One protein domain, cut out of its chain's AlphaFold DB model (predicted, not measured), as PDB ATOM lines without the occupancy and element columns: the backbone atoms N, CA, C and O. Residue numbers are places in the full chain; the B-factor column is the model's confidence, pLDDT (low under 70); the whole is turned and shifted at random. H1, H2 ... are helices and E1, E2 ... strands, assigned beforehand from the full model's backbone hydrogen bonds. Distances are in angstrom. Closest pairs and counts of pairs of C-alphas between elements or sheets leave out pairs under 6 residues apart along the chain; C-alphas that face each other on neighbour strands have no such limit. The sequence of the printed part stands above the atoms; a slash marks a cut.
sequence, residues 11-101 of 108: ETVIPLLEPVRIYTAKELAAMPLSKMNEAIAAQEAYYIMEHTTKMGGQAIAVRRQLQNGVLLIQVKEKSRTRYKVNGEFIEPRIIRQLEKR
ATOM      1  N   GLU A  11     105.769 139.804  64.226       91.94
ATOM      2  CA  GLU A  11     105.217 139.741  65.575       91.94
ATOM      3  C   GLU A  11     106.311 140.037  66.605       91.94
ATOM      4  O   GLU A  11     107.367 139.407  66.606       91.94
ATOM      5  N   THR A  12     106.047 141.003  67.485       93.44
ATOM      6  CA  THR A  12     106.962 141.413  68.553       93.44
ATOM      7  C   THR A  12     106.238 141.341  69.886       93.44
ATOM      8  O   THR A  12     105.185 141.954  70.057       93.44
ATOM      9  N   VAL A  13     106.808 140.620  70.850       94.69
ATOM     10  CA  VAL A  13     106.288 140.591  72.221       94.69
ATOM     11  C   VAL A  13     106.640 141.904  72.918       94.69
ATOM     12  O   VAL A  13     107.803 142.305  72.948       94.69
ATOM     13  N   ILE A  14     105.637 142.570  73.482       94.38
ATOM     14  CA  ILE A  14     105.805 143.766  74.308       94.38
ATOM     15  C   ILE A  14     105.695 143.335  75.776       94.38
ATOM     16  O   ILE A  14     104.633 142.852  76.179       94.38
ATOM     17  N   PRO A  15     106.755 143.499  76.588       93.19
ATOM     18  CA  PRO A  15     106.700 143.137  77.997       93.19
ATOM     19  C   PRO A  15     105.791 144.096  78.771       93.19
ATOM     20  O   PRO A  15     105.728 145.294  78.477       93.19
ATOM     21  N   LEU A  16     105.122 143.565  79.794       92.88
ATOM     22  CA  LEU A  16     104.514 144.390  80.829       92.88
ATOM     23  C   LEU A  16     105.633 144.975  81.698       92.88
ATOM     24  O   LEU A  16     106.470 144.241  82.217       92.88
ATOM     25  N   LEU A  17     105.636 146.292  81.839       90.94
ATOM     26  CA  LEU A  17     106.536 147.030  82.710       90.94
ATOM     27  C   LEU A  17     105.897 147.227  84.086       90.94
ATOM     28  O   LEU A  17     104.672 147.184  84.247       90.94
ATOM     29  N   GLU A  18     106.744 147.470  85.080       83.81
ATOM     30  CA  GLU A  18     106.276 147.850  86.406       83.81
ATOM     31  C   GLU A  18     105.601 149.231  86.368       83.81
ATOM     32  O   GLU A  18     106.006 150.105  85.596       83.81
ATOM     33  N   PRO A  19     104.556 149.449  87.186       80.75
ATOM     34  CA  PRO A  19     103.986 150.780  87.344       80.75
ATOM     35  C   PRO A  19     105.030 151.749  87.905       80.75
ATOM     36  O   PRO A  19     106.020 151.339  88.515       80.75
ATOM     37  N   VAL A  20     104.768 153.050  87.762       85.81
ATOM     38  CA  VAL A  20     105.579 154.085  88.413       85.81
ATOM     39  C   VAL A  20     105.671 153.780  89.908       85.81
ATOM     40  O   VAL A  20     104.656 153.709  90.606       85.81
ATOM     41  N   ARG A  21     106.899 153.576  90.394       88.19
ATOM     42  CA  ARG A  21     107.158 153.350  91.814       88.19
ATOM     43  C   ARG A  21     106.874 154.633  92.587       88.19
ATOM     44  O   ARG A  21     107.397 155.690  92.249       88.19
ATOM     45  N   ILE A  22     106.073 154.506  93.641       89.69
ATOM     46  CA  ILE A  22     105.825 155.579  94.600       89.69
ATOM     47  C   ILE A  22     106.757 155.366  95.790       89.69
ATOM     48  O   ILE A  22     106.610 154.407  96.545       89.69
ATOM     49  N   TYR A  23     107.746 156.236  95.912       93.12
ATOM     50  CA  TYR A  23     108.706 156.288  96.999       93.12
ATOM     51  C   TYR A  23     108.129 157.038  98.198       93.12
ATOM     52  O   TYR A  23     107.427 158.045  98.076       93.12
ATOM     53  N   THR A  24     108.475 156.560  99.385       95.38
ATOM     54  CA  THR A  24     108.212 157.259 100.641       95.38
ATOM     55  C   THR A  24     109.114 158.485 100.785       95.38
ATOM     56  O   THR A  24     110.194 158.559 100.198       95.38
ATOM     57  N   ALA A  25     108.723 159.426 101.648       94.50
ATOM     58  CA  ALA A  25     109.555 160.589 101.965       94.50
ATOM     59  C   ALA A  25     110.958 160.189 102.462       94.50
ATOM     60  O   ALA A  25     111.949 160.817 102.102       94.50
ATOM     61  N   LYS A  26     111.050 159.102 103.244       96.56
ATOM     62  CA  LYS A  26     112.324 158.567 103.741       96.56
ATOM     63  C   LYS A  26     113.203 158.027 102.611       96.56
ATOM     64  O   LYS A  26     114.404 158.272 102.618       96.56
ATOM     65  N   GLU A  27     112.623 157.299 101.657       96.00
ATOM     66  CA  GLU A  27     113.365 156.794 100.496       96.00
ATOM     67  C   GLU A  27     113.843 157.937  99.602       96.00
ATOM     68  O   GLU A  27     115.002 157.932  99.206       96.00
ATOM     69  N   LEU A  28     112.992 158.932  99.332       95.50
ATOM     70  CA  LEU A  28     113.351 160.109  98.535       95.50
ATOM     71  C   LEU A  28     114.500 160.897  99.170       95.50
ATOM     72  O   LEU A  28     115.456 161.241  98.480       95.50
ATOM     73  N   ALA A  29     114.451 161.112 100.487       94.94
ATOM     74  CA  ALA A  29     115.500 161.814 101.227       94.94
ATOM     75  C   ALA A  29     116.856 161.081 101.215       94.94
ATOM     76  O   ALA A  29     117.889 161.706 101.446       94.94
ATOM     77  N   ALA A  30     116.867 159.773 100.946       97.19
ATOM     78  CA  ALA A  30     118.088 158.982 100.816       97.19
ATOM     79  C   ALA A  30     118.679 158.998  99.389       97.19
ATOM     80  O   ALA A  30     119.757 158.442  99.170       97.19
ATOM     81  N   MET A  31     117.995 159.602  98.408       96.38
ATOM     82  CA  MET A  31     118.453 159.652  97.017       96.38
ATOM     83  C   MET A  31     119.367 160.854  96.743       96.38
ATOM     84  O   MET A  31     119.209 161.914  97.350       96.38
ATOM     85  N   PRO A  32     120.263 160.764  95.741       97.56
ATOM     86  CA  PRO A  32     120.895 161.946  95.164       97.56
ATOM     87  C   PRO A  32     119.841 162.937  94.651       97.56
ATOM     88  O   PRO A  32     118.866 162.518  94.027       97.56
ATOM     89  N   LEU A  33     120.064 164.245  94.830       94.50
ATOM     90  CA  LEU A  33     119.094 165.304  94.498       94.50
ATOM     91  C   LEU A  33     118.513 165.186  93.076       94.50
ATOM     92  O   LEU A  33     117.307 165.313  92.884       94.50
ATOM     93  N   SER A  34     119.352 164.878  92.082       94.75
ATOM     94  CA  SER A  34     118.904 164.656  90.698       94.75
ATOM     95  C   SER A  34     117.910 163.491  90.584       94.75
ATOM     96  O   SER A  34     116.888 163.633  89.918       94.75
ATOM     97  N   LYS A  35     118.156 162.374  91.278       94.75
ATOM     98  CA  LYS A  35     117.270 161.200  91.276       94.75
ATOM     99  C   LYS A  35     116.001 161.415  92.083       94.75
ATOM    100  O   LYS A  35     114.941 160.964  91.661       94.75
ATOM    101  N   MET A  36     116.095 162.148  93.188       95.62
ATOM    102  CA  MET A  36     114.931 162.564  93.961       95.62
ATOM    103  C   MET A  36     113.977 163.405  93.102       95.62
ATOM    104  O   MET A  36     112.787 163.109  93.048       95.62
ATOM    105  N   ASN A  37     114.495 164.399  92.375       96.00
ATOM    106  CA  ASN A  37     113.684 165.259  91.510       96.00
ATOM    107  C   ASN A  37     113.037 164.479  90.355       96.00
ATOM    108  O   ASN A  37     111.853 164.666  90.080       96.00
ATOM    109  N   GLU A  38     113.781 163.571  89.709       94.12
ATOM    110  CA  GLU A  38     113.234 162.667  88.683       94.12
ATOM    111  C   GLU A  38     112.093 161.800  89.243       94.12
ATOM    112  O   GLU A  38     111.045 161.662  88.609       94.12
ATOM    113  N   ALA A  39     112.275 161.239  90.442       93.75
ATOM    114  CA  ALA A  39     111.274 160.407  91.099       93.75
ATOM    115  C   ALA A  39     110.017 161.204  91.478       93.75
ATOM    116  O   ALA A  39     108.907 160.743  91.214       93.75
ATOM    117  N   ILE A  40     110.174 162.409  92.036       94.00
ATOM    118  CA  ILE A  40     109.053 163.300  92.372       94.00
ATOM    119  C   ILE A  40     108.252 163.637  91.113       94.00
ATOM    120  O   ILE A  40     107.043 163.413  91.090       94.00
ATOM    121  N   ALA A  41     108.917 164.070  90.038       93.62
ATOM    122  CA  ALA A  41     108.249 164.414  88.786       93.62
ATOM    123  C   ALA A  41     107.479 163.222  88.187       93.62
ATOM    124  O   ALA A  41     106.347 163.372  87.724       93.62
ATOM    125  N   ALA A  42     108.059 162.016  88.227       90.81
ATOM    126  CA  ALA A  42     107.387 160.805  87.761       90.81
ATOM    127  C   ALA A  42     106.145 160.464  88.605       90.81
ATOM    128  O   ALA A  42     105.099 160.116  88.051       90.81
ATOM    129  N   GLN A  43     106.236 160.590  89.932       91.88
ATOM    130  CA  GLN A  43     105.114 160.366  90.848       91.88
ATOM    131  C   GLN A  43     103.988 161.381  90.647       91.88
ATOM    132  O   GLN A  43     102.823 160.992  90.607       91.88
ATOM    133  N   GLU A  44     104.318 162.665  90.505       92.00
ATOM    134  CA  GLU A  44     103.347 163.734  90.260       92.00
ATOM    135  C   GLU A  44     102.622 163.526  88.930       92.00
ATOM    136  O   GLU A  44     101.391 163.565  88.880       92.00
ATOM    137  N   ALA A  45     103.363 163.215  87.862       89.12
ATOM    138  CA  ALA A  45     102.783 162.902  86.561       89.12
ATOM    139  C   ALA A  45     101.845 161.686  86.634       89.12
ATOM    140  O   ALA A  45     100.740 161.723  86.085       89.12
ATOM    141  N   TYR A  46     102.252 160.629  87.345       86.56
ATOM    142  CA  TYR A  46     101.413 159.454  87.571       86.56
ATOM    143  C   TYR A  46     100.144 159.800  88.361       86.56
ATOM    144  O   TYR A  46      99.047 159.407  87.961       86.56
ATOM    145  N   TYR A  47     100.276 160.578  89.439       87.44
ATOM    146  CA  TYR A  47      99.159 161.005  90.278       87.44
ATOM    147  C   TYR A  47      98.136 161.811  89.477       87.44
ATOM    148  O   TYR A  47      96.951 161.472  89.485       87.44
ATOM    149  N   ILE A  48      98.588 162.834  88.744       88.00
ATOM    150  CA  ILE A  48      97.724 163.663  87.896       88.00
ATOM    151  C   ILE A  48      97.010 162.784  86.870       88.00
ATOM    152  O   ILE A  48      95.794 162.884  86.712       88.00
ATOM    153  N   MET A  49      97.737 161.897  86.192       85.88
ATOM    154  CA  MET A  49      97.177 161.035  85.154       85.88
ATOM    155  C   MET A  49      96.115 160.067  85.697       85.88
ATOM    156  O   MET A  49      95.050 159.960  85.090       85.88
ATOM    157  N   GLU A  50      96.337 159.424  86.845       81.06
ATOM    158  CA  GLU A  50      95.341 158.535  87.465       81.06
ATOM    159  C   GLU A  50      94.099 159.295  87.964       81.06
ATOM    160  O   GLU A  50      92.978 158.803  87.817       81.06
ATOM    161  N   HIS A  51      94.266 160.509  88.502       83.62
ATOM    162  CA  HIS A  51      93.146 161.301  89.029       83.62
ATOM    163  C   HIS A  51      92.329 161.996  87.933       83.62
ATOM    164  O   HIS A  51      91.130 162.217  88.105       83.62
ATOM    165  N   THR A  52      92.948 162.317  86.797       83.25
ATOM    166  CA  THR A  52      92.278 162.981  85.665       83.25
ATOM    167  C   THR A  52      91.773 162.003  84.609       83.25
ATOM    168  O   THR A  52      90.810 162.300  83.903       83.25
ATOM    169  N   THR A  53      92.381 160.817  84.496       79.19
ATOM    170  CA  THR A  53      92.023 159.820  83.484       79.19
ATOM    171  C   THR A  53      91.876 158.435  84.103       79.19
ATOM    172  O   THR A  53      92.849 157.783  84.470       79.19
ATOM    173  N   LYS A  54      90.642 157.927  84.171       79.38
ATOM    174  CA  LYS A  54      90.389 156.556  84.635       79.38
ATOM    175  C   LYS A  54      90.671 155.550  83.524       79.38
ATOM    176  O   LYS A  54      90.296 155.761  82.370       79.38
ATOM    177  N   MET A  55      91.305 154.436  83.879       86.38
ATOM    178  CA  MET A  55      91.482 153.312  82.964       86.38
ATOM    179  C   MET A  55      90.141 152.607  82.741       86.38
ATOM    180  O   MET A  55      89.434 152.282  83.695       86.38
ATOM    181  N   GLY A  56      89.783 152.361  81.482       90.25
ATOM    182  CA  GLY A  56      88.569 151.624  81.143       90.25
ATOM    183  C   GLY A  56      88.647 150.162  81.590       90.25
ATOM    184  O   GLY A  56      89.730 149.573  81.636       90.25
ATOM    185  N   GLY A  57      87.492 149.541  81.858       93.81
ATOM    186  CA  GLY A  57      87.415 148.149  82.327       93.81
ATOM    187  C   GLY A  57      88.156 147.147  81.432       93.81
ATOM    188  O   GLY A  57      88.830 146.254  81.934       93.81
ATOM    189  N   GLN A  58      88.128 147.351  80.111       93.50
ATOM    190  CA  GLN A  58      88.870 146.517  79.160       93.50
ATOM    191  C   GLN A  58      90.392 146.660  79.300       93.50
ATOM    192  O   GLN A  58      91.107 145.665  79.252       93.50
ATOM    193  N   ALA A  59      90.906 147.872  79.529       94.19
ATOM    194  CA  ALA A  59      92.336 148.086  79.752       94.19
ATOM    195  C   ALA A  59      92.796 147.480  81.093       94.19
ATOM    196  O   ALA A  59      93.876 146.894  81.165       94.19
ATOM    197  N   ILE A  60      91.945 147.529  82.128       93.12
ATOM    198  CA  ILE A  60      92.165 146.812  83.396       93.12
ATOM    199  C   ILE A  60      92.220 145.297  83.167       93.12
ATOM    200  O   ILE A  60      93.122 144.638  83.685       93.12
ATOM    201  N   ALA A  61      91.291 144.744  82.386       95.19
ATOM    202  CA  ALA A  61      91.266 143.318  82.070       95.19
ATOM    203  C   ALA A  61      92.528 142.879  81.312       95.19
ATOM    204  O   ALA A  61      93.159 141.902  81.712       95.19
ATOM    205  N   VAL A  62      92.949 143.645  80.298       95.31
ATOM    206  CA  VAL A  62      94.201 143.392  79.569       95.31
ATOM    207  C   VAL A  62      95.389 143.416  80.526       95.31
ATOM    208  O   VAL A  62      96.144 142.452  80.564       95.31
ATOM    209  N   ARG A  63      95.534 144.453  81.363       93.88
ATOM    210  CA  ARG A  63      96.622 144.519  82.355       93.88
ATOM    211  C   ARG A  63      96.671 143.262  83.230       93.88
ATOM    212  O   ARG A  63      97.749 142.711  83.416       93.88
ATOM    213  N   ARG A  64      95.525 142.803  83.746       94.06
ATOM    214  CA  ARG A  64      95.445 141.589  84.579       94.06
ATOM    215  C   ARG A  64      95.873 140.335  83.818       94.06
ATOM    216  O   ARG A  64      96.599 139.519  84.369       94.06
ATOM    217  N   GLN A  65      95.466 140.191  82.558       94.31
ATOM    218  CA  GLN A  65      95.914 139.079  81.714       94.31
ATOM    219  C   GLN A  65      97.438 139.087  81.550       94.31
ATOM    220  O   GLN A  65      98.069 138.048  81.722       94.31
ATOM    221  N   LEU A  66      98.035 140.258  81.299       94.25
ATOM    222  CA  LEU A  66      99.490 140.385  81.186       94.25
ATOM    223  C   LEU A  66     100.208 140.045  82.501       94.25
ATOM    224  O   LEU A  66     101.225 139.360  82.486       94.25
ATOM    225  N   GLN A  67      99.653 140.460  83.646       92.25
ATOM    226  CA  GLN A  67     100.169 140.086  84.971       92.25
ATOM    227  C   GLN A  67     100.107 138.573  85.221       92.25
ATOM    228  O   GLN A  67     100.977 138.031  85.894       92.25
ATOM    229  N   ASN A  68      99.118 137.890  84.642       93.25
ATOM    230  CA  ASN A  68      98.971 136.435  84.707       93.25
ATOM    231  C   ASN A  68      99.834 135.690  83.668       93.25
ATOM    232  O   ASN A  68      99.667 134.485  83.489       93.25
ATOM    233  N   GLY A  69     100.735 136.384  82.964       91.38
ATOM    234  CA  GLY A  69     101.673 135.785  82.011       91.38
ATOM    235  C   GLY A  69     101.177 135.710  80.566       91.38
ATOM    236  O   GLY A  69     101.879 135.168  79.714       91.38
ATOM    237  N   VAL A  70     100.002 136.266  80.246       95.44
ATOM    238  CA  VAL A  70      99.562 136.388  78.848       95.44
ATOM    239  C   VAL A  70     100.444 137.412  78.132       95.44
ATOM    240  O   VAL A  70     100.734 138.479  78.663       95.44
ATOM    241  N   LEU A  71     100.861 137.112  76.905       95.25
ATOM    242  CA  LEU A  71     101.726 138.004  76.138       95.25
ATOM    243  C   LEU A  71     100.914 139.073  75.399       95.25
ATOM    244  O   LEU A  71      99.924 138.767  74.729       95.25
ATOM    245  N   LEU A  72     101.379 140.323  75.468       96.31
ATOM    246  CA  LEU A  72     100.979 141.373  74.537       96.31
ATOM    247  C   LEU A  72     101.855 141.262  73.291       96.31
ATOM    248  O   LEU A  72     103.074 141.392  73.373       96.31
ATOM    249  N   ILE A  73     101.239 141.052  72.133       95.69
ATOM    250  CA  ILE A  73     101.949 140.893  70.863       95.69
ATOM    251  C   ILE A  73     101.581 142.054  69.947       95.69
ATOM    252  O   ILE A  73     100.411 142.271  69.636       95.69
ATOM    253  N   GLN A  74     102.578 142.799  69.485       94.31
ATOM    254  CA  GLN A  74     102.424 143.757  68.400       94.31
ATOM    255  C   GLN A  74     102.584 143.032  67.068       94.31
ATOM    256  O   GLN A  74     103.591 142.377  66.831       94.31
ATOM    257  N   VAL A  75     101.601 143.185  66.187       93.06
ATOM    258  CA  VAL A  75     101.601 142.613  64.843       93.06
ATOM    259  C   VAL A  75     101.706 143.751  63.838       93.06
ATOM    260  O   VAL A  75     100.793 144.579  63.738       93.06
ATOM    261  N   LYS A  76     102.809 143.796  63.091       90.38
ATOM    262  CA  LYS A  76     103.035 144.771  62.019       90.38
ATOM    263  C   LYS A  76     102.822 144.116  60.661       90.38
ATOM    264  O   LYS A  76     103.529 143.184  60.284       90.38
ATOM    265  N   GLU A  77     101.858 144.633  59.907       86.88
ATOM    266  CA  GLU A  77     101.547 144.175  58.555       86.88
ATOM    267  C   GLU A  77     101.497 145.368  57.597       86.88
ATOM    268  O   GLU A  77     100.580 146.192  57.641       86.88
ATOM    269  N   LYS A  78     102.498 145.459  56.714       84.12
ATOM    270  CA  LYS A  78     102.707 146.606  55.813       84.12
ATOM    271  C   LYS A  78     102.762 147.927  56.601       84.12
ATOM    272  O   LYS A  78     103.780 148.200  57.223       84.12
ATOM    273  N   SER A  79     101.692 148.726  56.575       82.81
ATOM    274  CA  SER A  79     101.556 150.013  57.277       82.81
ATOM    275  C   SER A  79     100.644 149.957  58.509       82.81
ATOM    276  O   SER A  79     100.405 150.983  59.142       82.81
ATOM    277  N   ARG A  80     100.086 148.786  58.844       86.38
ATOM    278  CA  ARG A  80      99.135 148.620  59.949       86.38
ATOM    279  C   ARG A  80      99.818 147.994  61.158       86.38
ATOM    280  O   ARG A  80     100.441 146.940  61.044       86.38
ATOM    281  N   THR A  81      99.596 148.603  62.316       90.62
ATOM    282  CA  THR A  81      99.991 148.067  63.620       90.62
ATOM    283  C   THR A  81      98.745 147.593  64.355       90.62
ATOM    284  O   THR A  81      97.809 148.365  64.571       90.62
ATOM    285  N   ARG A  82      98.726 146.316  64.729       93.12
ATOM    286  CA  ARG A  82      97.666 145.684  65.520       93.12
ATOM    287  C   ARG A  82      98.256 145.101  66.799       93.12
ATOM    288  O   ARG A  82      99.456 144.854  66.865       93.12
ATOM    289  N   TYR A  83      97.411 144.865  67.793       95.50
ATOM    290  CA  TYR A  83      97.821 144.274  69.064       95.50
ATOM    291  C   TYR A  83      96.993 143.033  69.334       95.50
ATOM    292  O   TYR A  83      95.782 143.062  69.127       95.50
ATOM    293  N   LYS A  84      97.642 141.960  69.778       95.88
ATOM    294  CA  LYS A  84      96.991 140.727  70.206       95.88
ATOM    295  C   LYS A  84      97.259 140.473  71.680       95.88
ATOM    296  O   LYS A  84      98.378 140.680  72.146       95.88
ATOM    297  N   VAL A  85      96.243 139.985  72.376       95.81
ATOM    298  CA  VAL A  85      96.342 139.435  73.730       95.81
ATOM    299  C   VAL A  85      95.514 138.157  73.731       95.81
ATOM    300  O   VAL A  85      94.390 138.163  73.240       95.81
ATOM    301  N   ASN A  86      96.080 137.049  74.213       93.81
ATOM    302  CA  ASN A  86      95.411 135.740  74.212       93.81
ATOM    303  C   ASN A  86      94.872 135.301  72.827       93.81
ATOM    304  O   ASN A  86      93.791 134.736  72.715       93.81
ATOM    305  N   GLY A  87      95.596 135.617  71.747       92.19
ATOM    306  CA  GLY A  87      95.185 135.294  70.373       92.19
ATOM    307  C   GLY A  87      94.126 136.225  69.762       92.19
ATOM    308  O   GLY A  87      93.945 136.204  68.545       92.19
ATOM    309  N   GLU A  88      93.496 137.097  70.549       95.00
ATOM    310  CA  GLU A  88      92.473 138.038  70.084       95.00
ATOM    311  C   GLU A  88      93.054 139.421  69.795       95.00
ATOM    312  O   GLU A  88      93.939 139.902  70.505       95.00
ATOM    313  N   PHE A  89      92.544 140.090  68.756       95.50
ATOM    314  CA  PHE A  89      92.951 141.457  68.440       95.50
ATOM    315  C   PHE A  89      92.276 142.469  69.366       95.50
ATOM    316  O   PHE A  89      91.053 142.542  69.445       95.50
ATOM    317  N   ILE A  90      93.093 143.308  70.000       95.56
ATOM    318  CA  ILE A  90      92.664 144.366  70.908       95.56
ATOM    319  C   ILE A  90      92.795 145.723  70.213       95.56
ATOM    320  O   ILE A  90      93.777 146.006  69.520       95.56
ATOM    321  N   GLU A  91      91.806 146.594  70.413       94.06
ATOM    322  CA  GLU A  91      91.829 147.933  69.834       94.06
ATOM    323  C   GLU A  91      93.030 148.754  70.346       94.06
ATOM    324  O   GLU A  91      93.263 148.829  71.559       94.06
ATOM    325  N   PRO A  92      93.752 149.476  69.465       93.62
ATOM    326  CA  PRO A  92      94.913 150.275  69.863       93.62
ATOM    327  C   PRO A  92      94.634 151.281  70.987       93.62
ATOM    328  O   PRO A  92      95.512 151.541  71.805       93.62
ATOM    329  N   ARG A  93      93.415 151.838  71.069       93.56
ATOM    330  CA  ARG A  93      93.040 152.786  72.134       93.56
ATOM    331  C   ARG A  93      93.064 152.166  73.533       93.56
ATOM    332  O   ARG A  93      93.269 152.898  74.493       93.56
ATOM    333  N   ILE A  94      92.863 150.852  73.652       94.81
ATOM    334  CA  ILE A  94      92.921 150.123  74.926       94.81
ATOM    335  C   ILE A  94      94.385 149.990  75.343       94.81
ATOM    336  O   ILE A  94      94.747 150.389  76.444       94.81
ATOM    337  N   ILE A  95      95.252 149.540  74.430       94.88
ATOM    338  CA  ILE A  95      96.689 149.379  74.698       94.88
ATOM    339  C   ILE A  95      97.367 150.726  74.987       94.88
ATOM    340  O   ILE A  95      98.186 150.827  75.898       94.88
ATOM    341  N   ARG A  96      96.955 151.805  74.310       93.19
ATOM    342  CA  ARG A  96      97.425 153.171  74.602       93.19
ATOM    343  C   ARG A  96      97.105 153.635  76.026       93.19
ATOM    344  O   ARG A  96      97.812 154.487  76.548       93.19
ATOM    345  N   GLN A  97      96.063 153.110  76.679       92.88
ATOM    346  CA  GLN A  97      95.806 153.441  78.090       92.88
ATOM    347  C   GLN A  97      96.860 152.840  79.023       92.88
ATOM    348  O   GLN A  97      97.173 153.463  80.038       92.88
ATOM    349  N   LEU A  98      97.405 151.669  78.673       92.19
ATOM    350  CA  LEU A  98      98.515 151.042  79.387       92.19
ATOM    351  C   LEU A  98      99.818 151.803  79.106       92.19
ATOM    352  O   LEU A  98     100.577 152.075  80.032       92.19
ATOM    353  N   GLU A  99     100.045 152.217  77.857       91.94
ATOM    354  CA  GLU A  99     101.225 153.006  77.473       91.94
ATOM    355  C   GLU A  99     101.288 154.351  78.209       91.94
ATOM    356  O   GLU A  99     102.319 154.695  78.778       91.94
ATOM    357  N   LYS A 100     100.167 155.081  78.291       88.56
ATOM    358  CA  LYS A 100     100.077 156.344  79.048       88.56
ATOM    359  C   LYS A 100     100.434 156.200  80.531       88.56
ATOM    360  O   LYS A 100     100.778 157.186  81.171       88.56
ATOM    361  N   ARG A 101     100.329 154.983  81.070       86.88
ATOM    362  CA  ARG A 101     100.660 154.633  82.459       86.88
ATOM    363  C   ARG A 101     102.089 154.120  82.621       86.88
ATOM    364  O   ARG A 101     102.447 153.688  83.710       86.88
TER     365      ARG A 101
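Overview. This is residues 11 to 101 of the 108 residues of an uncharacterized protein of Acinetobacter sp. WCHAc010034 (UniProt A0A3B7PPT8). A small twisted antiparallel sheet, E1 to E4, and two helices beside it, H3 and H4, form one end of an elongated, loosely built shape; the short helix H1 and the long helix H2 form the other end, apart from the strands E2, E3 and E4. Residues 15 to 24 lead from E1 out to H1, and H2 runs back from there toward the H3 end. The printed part has 91 residues, with four named helices and four named strands in the order E1 H1 H2 H3 E2 E3 E4 H4. The sheet's order is E1, E2, E3, E4, all antiparallel, and the class is mixed, helices and strands. The whole is loose, with a radius of gyration of the C-alphas of 16.2 A, and spans 47 by 27 by 24 A.

Arrangement. Begin with E1, residues 11 to 14, an edge strand antiparallel to E2, residues 72 to 77; look for N 12 and O 74, 2.9 A apart. E2 and E3, residues 80 to 85, form a hairpin, with N 75 and O 82 at 2.8 A. E3 and E4, residues 88 to 90, form another, with N 90 and O 83 at 2.8 A. E2, E3 and E4 make a meander, each strand the antiparallel neighbour of the one before. From edge to edge the strands' lines turn by 118 degrees. H3, residues 57 to 67, only grazes the sheet with residues 58 to 66, and H4, residues 92 to 99, only grazes it with residues 92 to 95. H3 and H4 touch, closest at the C-alphas of Ala 59 and Ile 94, 5.3 A apart, at a steep tilt of 58 degrees, the same way. H1, residues 25 to 29, and H2, residues 33 to 52, only just touch, with 3 pairs of C-alphas within 8 A, the closest those of Leu 28 and Met 36 at 5.4 A; H2 does so with residues 36 to 39 alone. H2 is apart from H3 and from H4, and neither H1 nor H2 is on the sheet. Every O i to N i+4 pair is within hydrogen-bond range in H1, H2 and H3, and 2 of 4 are in H4.

Along the chain. Find C-alpha 11 at (105.217, 139.741, 65.575), where E1 begins. H1 follows at residue 25, and H2 runs 28.3 A from C-alpha 33 at (119.094, 165.304, 94.498) to C-alpha 52. H3 is 15.3 A long, E2 16.2 A and E3 16.8 A. After the three residues of E4, H4 runs 10.3 A to C-alpha 99 at (101.225, 153.006, 77.473).

Size, cuts and confidence. The C-alphas of Lys 26 and Lys 78, the two farthest apart, are 50.3 A from each other. The printed part has no cut. The link from E1 to H1, 10 residues, is short; the others are tight. The mean pLDDT of the printed part is 91.9, and no printed residue is under 70.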